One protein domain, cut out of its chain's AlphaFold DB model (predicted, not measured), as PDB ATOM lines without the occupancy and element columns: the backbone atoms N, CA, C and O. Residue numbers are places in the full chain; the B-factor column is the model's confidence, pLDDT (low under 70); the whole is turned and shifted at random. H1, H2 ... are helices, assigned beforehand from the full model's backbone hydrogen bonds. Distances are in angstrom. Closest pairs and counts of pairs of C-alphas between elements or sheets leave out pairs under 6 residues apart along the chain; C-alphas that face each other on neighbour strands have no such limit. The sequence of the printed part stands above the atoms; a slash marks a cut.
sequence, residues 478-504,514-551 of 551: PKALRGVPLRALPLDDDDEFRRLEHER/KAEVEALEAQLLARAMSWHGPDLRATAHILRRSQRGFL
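AT A GLANCE: This is residues 478 to 504 and 514 to 551 of the 551 residues of the protein "Calpain-like_cysteine_peptidase_-_putative" of Leishmania infantum (UniProt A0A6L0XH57). Two helices, the long H2 and the shorter H1, lie side by side at one end of a long, thin model, and a third, H3, lies by itself at the other end. The winding stretch of residues 478 to 494 fills the middle of the length, and residues 545 to 551, of which 545 to 547 belong to H3, stick out. The printed part has 65 residues with three named helices, H1, H2 and H3 in chain order, and no named strand; its class is all helix. It is loose, with a radius of gyration of the C-alphas of 14.4 A and spans of 47 by 23 by 15 A.

IN THESE COORDINATES: Find C-alpha 514 at (25.861, 22.865, 18.046); from there H2, residues 514 to 530, runs 24.3 A to C-alpha 530 at (31.656, 45.364, 10.859). H1, residues 495 to 504, is 14.1 A long. H3, residues 536 to 547, runs 16.9 A to C-alpha 547 at (18.600, 61.239, 26.446).

HOW THE PARTS SIT: Look first at H2 and H1, which touch, with the closest C-alphas, those of Arg 504 and Val 517, 5.5 A apart. Their lines stand at a shallow tilt of 19 degrees, and they run opposite ways. H3 is apart from both H1 and H2. In H1, H2 and H3 every O i to N i+4 pair is within hydrogen-bond range. Residues 480 to 481 pair briefly with residues 484 to 485, antiparallel.

THE WHOLE: The C-alphas farthest apart, those of Glu 516 and Leu 551, the chain's last residue, are 46.9 A apart. Residues 505 to 513 are not printed, and C-alphas 504 and 514 are 9.9 A apart across this cut. The link from H2 to H3 is tight, with 5 residues. Mean pLDDT of the printed part is 77.9; look for values under 70 at residues 531 to 551.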
ATOM      1  N   PRO A 478      23.899  40.931  20.883       89.56
ATOM      2  CA  PRO A 478      23.636  41.894  21.946       89.56
ATOM      3  C   PRO A 478      22.436  42.800  21.636       89.56
ATOM      4  O   PRO A 478      22.222  43.210  20.497       89.56
ATOM      5  N   LYS A 479      21.711  43.227  22.681       88.50
ATOM      6  CA  LYS A 479      20.547  44.137  22.565       88.50
ATOM      7  C   LYS A 479      20.862  45.463  21.855       88.50
ATOM      8  O   LYS A 479      19.964  46.091  21.291       88.50
ATOM      9  N   ALA A 480      22.118  45.900  21.914       86.44
ATOM     10  CA  ALA A 480      22.623  47.042  21.172       86.44
ATOM     11  C   ALA A 480      24.075  46.808  20.744       86.44
ATOM     12  O   ALA A 480      24.892  46.322  21.527       86.44
ATOM     13  N   LEU A 481      24.407  47.229  19.526       84.50
ATOM     14  CA  LEU A 481      25.759  47.192  18.978       84.50
ATOM     15  C   LEU A 481      26.245  48.631  18.809       84.50
ATOM     16  O   LEU A 481      25.596  49.449  18.163       84.50
ATOM     17  N   ARG A 482      27.360  48.975  19.468       82.88
ATOM     18  CA  ARG A 482      27.925  50.342  19.484       82.88
ATOM     19  C   ARG A 482      26.906  51.436  19.877       82.88
ATOM     20  O   ARG A 482      27.015  52.580  19.449       82.88
ATOM     21  N   GLY A 483      25.929  51.095  20.725       82.19
ATOM     22  CA  GLY A 483      24.881  52.006  21.204       82.19
ATOM     23  C   GLY A 483      23.644  52.119  20.305       82.19
ATOM     24  O   GLY A 483      22.710  52.824  20.679       82.19
ATOM     25  N   VAL A 484      23.604  51.420  19.165       82.94
ATOM     26  CA  VAL A 484      22.418  51.325  18.303       82.94
ATOM     27  C   VAL A 484      21.616  50.076  18.679       82.94
ATOM     28  O   VAL A 484      22.196  48.990  18.729       82.94
ATOM     29  N   PRO A 485      20.308  50.195  18.980       87.06
ATOM     30  CA  PRO A 485      19.454  49.039  19.244       87.06
ATOM     31  C   PRO A 485      19.434  48.065  18.064       87.06
ATOM     32  O   PRO A 485      19.373  48.506  16.920       87.06
ATOM     33  N   LEU A 486      19.395  46.757  18.337       85.81
ATOM     34  CA  LEU A 486      19.422  45.710  17.303       85.81
ATOM     35  C   LEU A 486      18.352  45.907  16.210       85.81
ATOM     36  O   LEU A 486      18.653  45.803  15.029       85.81
ATOM     37  N   ARG A 487      17.133  46.303  16.601       85.44
ATOM     38  CA  ARG A 487      16.008  46.603  15.689       85.44
ATOM     39  C   ARG A 487      16.224  47.786  14.734       85.44
ATOM     40  O   ARG A 487      15.411  47.999  13.853       85.44
ATOM     41  N   ALA A 488      17.228  48.623  14.991       85.56
ATOM     42  CA  ALA A 488      17.526  49.815  14.196       85.56
ATOM     43  C   ALA A 488      18.698  49.590  13.229       85.56
ATOM     44  O   ALA A 488      19.097  50.518  12.527       85.56
ATOM     45  N   LEU A 489      19.279  48.386  13.223       85.62
ATOM     46  CA  LEU A 489      20.299  47.999  12.262       85.62
ATOM     47  C   LEU A 489      19.623  47.438  11.003       85.62
ATOM     48  O   LEU A 489      18.751  46.578  11.141       85.62
ATOM     49  N   PRO A 490      20.037  47.856   9.794       87.81
ATOM     50  CA  PRO A 490      19.504  47.335   8.536       87.81
ATOM     51  C   PRO A 490      20.161  45.989   8.197       87.81
ATOM     52  O   PRO A 490      20.844  45.841   7.189       87.81
ATOM     53  N   LEU A 491      20.021  45.012   9.097       89.56
ATOM     54  CA  LEU A 491      20.606  43.678   8.927       89.56
ATOM     55  C   LEU A 491      19.947  42.909   7.774       89.56
ATOM     56  O   LEU A 491      20.579  42.046   7.176       89.56
ATOM     57  N   ASP A 492      18.702  43.253   7.446       90.50
ATOM     58  CA  ASP A 492      17.950  42.644   6.346       90.50
ATOM     59  C   ASP A 492      18.440  43.106   4.966       90.50
ATOM     60  O   ASP A 492      18.267  42.384   3.986       90.50
ATOM     61  N   ASP A 493      19.118  44.257   4.899       89.50
ATOM     62  CA  ASP A 493      19.730  44.781   3.672       89.50
ATOM     63  C   ASP A 493      21.145  44.209   3.433       89.50
ATOM     64  O   ASP A 493      21.763  44.472   2.401       89.50
ATOM     65  N   ASP A 494      21.691  43.440   4.385       91.69
ATOM     66  CA  ASP A 494      23.027  42.846   4.298       91.69
ATOM     67  C   ASP A 494      22.950  41.389   3.816       91.69
ATOM     68  O   ASP A 494      22.672  40.463   4.581       91.69
ATOM     69  N   ASP A 495      23.231  41.177   2.528       91.69
ATOM     70  CA  ASP A 495      23.197  39.859   1.878       91.69
ATOM     71  C   ASP A 495      24.075  38.808   2.568       91.69
ATOM     72  O   ASP A 495      23.688  37.643   2.679       91.69
ATOM     73  N   GLU A 496      25.256  39.202   3.053       92.69
ATOM     74  CA  GLU A 496      26.169  38.278   3.728       92.69
ATOM     75  C   GLU A 496      25.640  37.906   5.115       92.69
ATOM     76  O   GLU A 496      25.710  36.738   5.508       92.69
ATOM     77  N   PHE A 497      25.058  38.874   5.831       94.44
ATOM     78  CA  PHE A 497      24.402  38.615   7.110       94.44
ATOM     79  C   PHE A 497      23.213  37.664   6.935       94.44
ATOM     80  O   PHE A 497      23.129  36.667   7.652       94.44
ATOM     81  N   ARG A 498      22.343  37.907   5.944       94.12
ATOM     82  CA  ARG A 498      21.215  37.014   5.630       94.12
ATOM     83  C   ARG A 498      21.689  35.610   5.275       94.12
ATOM     84  O   ARG A 498      21.177  34.644   5.829       94.12
ATOM     85  N   ARG A 499      22.716  35.462   4.430       95.81
ATOM     86  CA  ARG A 499      23.265  34.137   4.094       95.81
ATOM     87  C   ARG A 499      23.716  33.370   5.344       95.81
ATOM     88  O   ARG A 499      23.321  32.220   5.520       95.81
ATOM     89  N   LEU A 500      24.496  34.012   6.217       96.19
ATOM     90  CA  LEU A 500      24.964  33.407   7.472       96.19
ATOM     91  C   LEU A 500      23.806  33.084   8.428       96.19
ATOM     92  O   LEU A 500      23.842  32.080   9.134       96.19
ATOM     93  N   GLU A 501      22.764  33.913   8.450       96.00
ATOM     94  CA  GLU A 501      21.569  33.694   9.267       96.00
ATOM     95  C   GLU A 501      20.781  32.471   8.786       96.00
ATOM     96  O   GLU A 501      20.344  31.662   9.605       96.00
ATOM     97  N   HIS A 502      20.674  32.280   7.468       96.19
ATOM     98  CA  HIS A 502      20.064  31.088   6.883       96.19
ATOM     99  C   HIS A 502      20.896  29.831   7.190       96.19
ATOM    100  O   HIS A 502      20.346  28.809   7.596       96.19
ATOM    101  N   GLU A 503      22.224  29.891   7.049       96.25
ATOM    102  CA  GLU A 503      23.118  28.787   7.434       96.25
ATOM    103  C   GLU A 503      22.970  28.442   8.922       96.25
ATOM    104  O   GLU A 503      22.842  27.267   9.275       96.25
ATOM    105  N   ARG A 504      22.885  29.457   9.793       96.50
ATOM    106  CA  ARG A 504      22.664  29.266  11.231       96.50
ATOM    107  C   ARG A 504      21.321  28.600  11.496       96.50
ATOM    108  O   ARG A 504      21.267  27.671  12.295       96.50
ATOM    109  N   LYS A 514      25.744  21.778  17.053       90.06
ATOM    110  CA  LYS A 514      25.861  22.865  18.046       90.06
ATOM    111  C   LYS A 514      27.122  23.730  17.872       90.06
ATOM    112  O   LYS A 514      27.035  24.950  17.952       90.06
ATOM    113  N   ALA A 515      28.274  23.113  17.613       91.50
ATOM    114  CA  ALA A 515      29.531  23.841  17.412       91.50
ATOM    115  C   ALA A 515      29.510  24.709  16.139       91.50
ATOM    116  O   ALA A 515      30.108  25.781  16.105       91.50
ATOM    117  N   GLU A 516      28.794  24.261  15.104       94.12
ATOM    118  CA  GLU A 516      28.593  25.023  13.870       94.12
ATOM    119  C   GLU A 516      27.690  26.236  14.111       94.12
ATOM    120  O   GLU A 516      28.020  27.336  13.673       94.12
ATOM    121  N   VAL A 517      26.614  26.070  14.889       94.94
ATOM    122  CA  VAL A 517      25.756  27.188  15.315       94.94
ATOM    123  C   VAL A 517      26.574  28.243  16.062       94.94
ATOM    124  O   VAL A 517      26.504  29.414  15.704       94.94
ATOM    125  N   GLU A 518      27.397  27.850  17.038       93.94
ATOM    126  CA  GLU A 518      28.248  28.784  17.798       93.94
ATOM    127  C   GLU A 518      29.251  29.528  16.891       93.94
ATOM    128  O   GLU A 518      29.464  30.736  17.038       93.94
ATOM    129  N   ALA A 519      29.836  28.838  15.905       95.50
ATOM    130  CA  ALA A 519      30.746  29.449  14.938       95.50
ATOM    131  C   ALA A 519      30.034  30.446  14.004       95.50
ATOM    132  O   ALA A 519      30.580  31.513  13.704       95.50
ATOM    133  N   LEU A 520      28.824  30.121  13.547       96.50
ATOM    134  CA  LEU A 520      28.005  31.002  12.712       96.50
ATOM    135  C   LEU A 520      27.501  32.215  13.502       96.50
ATOM    136  O   LEU A 520      27.518  33.328  12.987       96.50
ATOM    137  N   GLU A 521      27.141  32.046  14.776       96.75
ATOM    138  CA  GLU A 521      26.774  33.148  15.672       96.75
ATOM    139  C   GLU A 521      27.931  34.132  15.891       96.75
ATOM    140  O   GLU A 521      27.724  35.348  15.855       96.75
ATOM    141  N   ALA A 522      29.164  33.635  16.038       94.25
ATOM    142  CA  ALA A 522      30.351  34.483  16.121       94.25
ATOM    143  C   ALA A 522      30.596  35.273  14.821       94.25
ATOM    144  O   ALA A 522      30.927  36.463  14.874       94.25
ATOM    145  N   GLN A 523      30.395  34.645  13.657       95.75
ATOM    146  CA  GLN A 523      30.489  35.311  12.352       95.75
ATOM    147  C   GLN A 523      29.391  36.363  12.165       95.75
ATOM    148  O   GLN A 523      29.686  37.482  11.742       95.75
ATOM    149  N   LEU A 524      28.151  36.051  12.551       95.06
ATOM    150  CA  LEU A 524      27.021  36.981  12.532       95.06
ATOM    151  C   LEU A 524      27.280  38.195  13.428       95.06
ATOM    152  O   LEU A 524      27.047  39.330  13.012       95.06
ATOM    153  N   LEU A 525      27.826  37.986  14.629       93.25
ATOM    154  CA  LEU A 525      28.213  39.078  15.521       93.25
ATOM    155  C   LEU A 525      29.329  39.937  14.918       93.25
ATOM    156  O   LEU A 525      29.242  41.165  14.951       93.25
ATOM    157  N   ALA A 526      30.360  39.311  14.347       91.50
ATOM    158  CA  ALA A 526      31.455  40.022  13.700       91.50
ATOM    159  C   ALA A 526      30.966  40.850  12.500       91.50
ATOM    160  O   ALA A 526      31.347  42.016  12.380       91.50
ATOM    161  N   ARG A 527      30.076  40.291  11.666       91.38
ATOM    162  CA  ARG A 527      29.457  40.976  10.522       91.38
ATOM    163  C   ARG A 527      28.568  42.139  10.967       91.38
ATOM    164  O   ARG A 527      28.695  43.247  10.457       91.38
ATOM    165  N   ALA A 528      27.751  41.942  12.000       88.44
ATOM    166  CA  ALA A 528      26.939  43.015  12.569       88.44
ATOM    167  C   ALA A 528      27.802  44.135  13.195       88.44
ATOM    168  O   ALA A 528      27.443  45.311  13.136       88.44
ATOM    169  N   MET A 529      28.967  43.803  13.771       84.00
ATOM    170  CA  MET A 529      29.937  44.786  14.274       84.00
ATOM    171  C   MET A 529      30.743  45.479  13.165       84.00
ATOM    172  O   MET A 529      31.212  46.604  13.374       84.00
ATOM    173  N   SER A 530      30.946  44.820  12.020       80.00
ATOM    174  CA  SER A 530      31.656  45.364  10.859       80.00
ATOM    175  C   SER A 530      30.765  46.225   9.967       80.00
ATOM    176  O   SER A 530      31.281  46.874   9.056       80.00
ATOM    177  N   TRP A 531      29.465  46.324  10.261       66.19
ATOM    178  CA  TRP A 531      28.583  47.272   9.598       66.19
ATOM    179  C   TRP A 531      29.048  48.714   9.865       66.19
ATOM    180  O   TRP A 531      29.049  49.206  10.997       66.19
ATOM    181  N   HIS A 532      29.490  49.387   8.803       60.38
ATOM    182  CA  HIS A 532      29.856  50.804   8.780       60.38
ATOM    183  C   HIS A 532      28.953  51.503   7.764       60.38
ATOM    184  O   HIS A 532      29.423  52.010   6.748       60.38
ATOM    185  N   GLY A 533      27.638  51.499   8.007       52.84
ATOM    186  CA  GLY A 533      26.742  52.361   7.241       52.84
ATOM    187  C   GLY A 533      27.166  53.833   7.382       52.84
ATOM    188  O   GLY A 533      27.761  54.183   8.411       52.84
ATOM    189  N   PRO A 534      26.862  54.710   6.404       46.81
ATOM    190  CA  PRO A 534      27.384  56.080   6.342       46.81
ATOM    191  C   PRO A 534      27.099  56.974   7.559       46.81
ATOM    192  O   PRO A 534      27.642  58.069   7.628       46.81
ATOM    193  N   ASP A 535      26.294  56.534   8.531       54.75
ATOM    194  CA  ASP A 535      25.744  57.421   9.552       54.75
ATOM    195  C   ASP A 535      25.711  56.879  10.988       54.75
ATOM    196  O   ASP A 535      25.082  57.485  11.851       54.75
ATOM    197  N   LEU A 536      26.456  55.817  11.334       51.22
ATOM    198  CA  LEU A 536      26.528  55.360  12.742       51.22
ATOM    199  C   LEU A 536      26.985  56.467  13.712       51.22
ATOM    200  O   LEU A 536      26.580  56.488  14.876       51.22
ATOM    201  N   ARG A 537      27.807  57.416  13.241       50.31
ATOM    202  CA  ARG A 537      28.204  58.583  14.040       50.31
ATOM    203  C   ARG A 537      27.087  59.617  14.179       50.31
ATOM    204  O   ARG A 537      27.025  60.226  15.242       50.31
ATOM    205  N   ALA A 538      26.209  59.801  13.191       49.44
ATOM    206  CA  ALA A 538      25.122  60.779  13.267       49.44
ATOM    207  C   ALA A 538      23.924  60.255  14.071       49.44
ATOM    208  O   ALA A 538      23.426  60.970  14.944       49.44
ATOM    209  N   THR A 539      23.514  58.992  13.898       48.12
ATOM    210  CA  THR A 539      22.389  58.410  14.658       48.12
ATOM    211  C   THR A 539      22.727  58.231  16.140       48.12
ATOM    212  O   THR A 539      21.898  58.534  17.004       48.12
ATOM    213  N   ALA A 540      23.967  57.847  16.475       49.56
ATOM    214  CA  ALA A 540      24.432  57.817  17.865       49.56
ATOM    215  C   ALA A 540      24.493  59.225  18.493       49.56
ATOM    216  O   ALA A 540      24.266  59.376  19.696       49.56
ATOM    217  N   HIS A 541      24.753  60.269  17.693       51.19
ATOM    218  CA  HIS A 541      24.731  61.661  18.152       51.19
ATOM    219  C   HIS A 541      23.307  62.181  18.407       51.19
ATOM    220  O   HIS A 541      23.102  62.942  19.356       51.19
ATOM    221  N   ILE A 542      22.333  61.753  17.597       50.84
ATOM    222  CA  ILE A 542      20.911  62.117  17.718       50.84
ATOM    223  C   ILE A 542      20.269  61.415  18.926       50.84
ATOM    224  O   ILE A 542      19.626  62.072  19.747       50.84
ATOM    225  N   LEU A 543      20.526  60.118  19.129       51.09
ATOM    226  CA  LEU A 543      20.030  59.377  20.300       51.09
ATOM    227  C   LEU A 543      20.665  59.860  21.619       51.09
ATOM    228  O   LEU A 543      19.959  60.004  22.620       51.09
ATOM    229  N   ARG A 544      21.963  60.214  21.625       53.84
ATOM    230  CA  ARG A 544      22.615  60.838  22.799       53.84
ATOM    231  C   ARG A 544      22.093  62.244  23.113       53.84
ATOM    232  O   ARG A 544      22.164  62.650  24.271       53.84
ATOM    233  N   ARG A 545      21.587  62.993  22.124       52.25
ATOM    234  CA  ARG A 545      20.942  64.301  22.351       52.25
ATOM    235  C   ARG A 545      19.549  64.161  22.964       52.25
ATOM    236  O   ARG A 545      19.218  64.951  23.837       52.25
ATOM    237  N   SER A 546      18.782  63.141  22.577       49.03
ATOM    238  CA  SER A 546      17.445  62.886  23.136       49.03
ATOM    239  C   SER A 546      17.490  62.476  24.620       49.03
ATOM    240  O   SER A 546      16.746  63.015  25.432       49.03
ATOM    241  N   GLN A 547      18.448  61.631  25.029       47.53
ATOM    242  CA  GLN A 547      18.600  61.239  26.446       47.53
ATOM    243  C   GLN A 547      19.163  62.338  27.363       47.53
ATOM    244  O   GLN A 547      19.024  62.239  28.577       47.53
ATOM    245  N   ARG A 548      19.784  63.394  26.819       50.41
ATOM    246  CA  ARG A 548      20.242  64.557  27.607       50.41
ATOM    247  C   ARG A 548      19.200  65.678  27.712       50.41
ATOM    248  O   ARG A 548      19.500  66.696  28.318       50.41
ATOM    249  N   GLY A 549      18.013  65.507  27.120       48.31
ATOM    250  CA  GLY A 549      16.912  66.481  27.167       48.31
ATOM    251  C   GLY A 549      15.901  66.273  28.301       48.31
ATOM    252  O   GLY A 549      14.973  67.062  28.416       48.31
ATOM    253  N   PHE A 550      16.069  65.234  29.123       45.28
ATOM    254  CA  PHE A 550      15.294  64.997  30.345       45.28
ATOM    255  C   PHE A 550      16.253  64.857  31.533       45.28
ATOM    256  O   PHE A 550      16.538  63.750  31.987       45.28
ATOM    257  N   LEU A 551      16.788  65.987  31.992       39.03
ATOM    258  CA  LEU A 551      17.298  66.194  33.349       39.03
ATOM    259  C   LEU A 551      16.886  67.591  33.803       39.03
ATOM    260  O   LEU A 551      17.070  68.527  32.992       39.03
TER     261      LEU A 551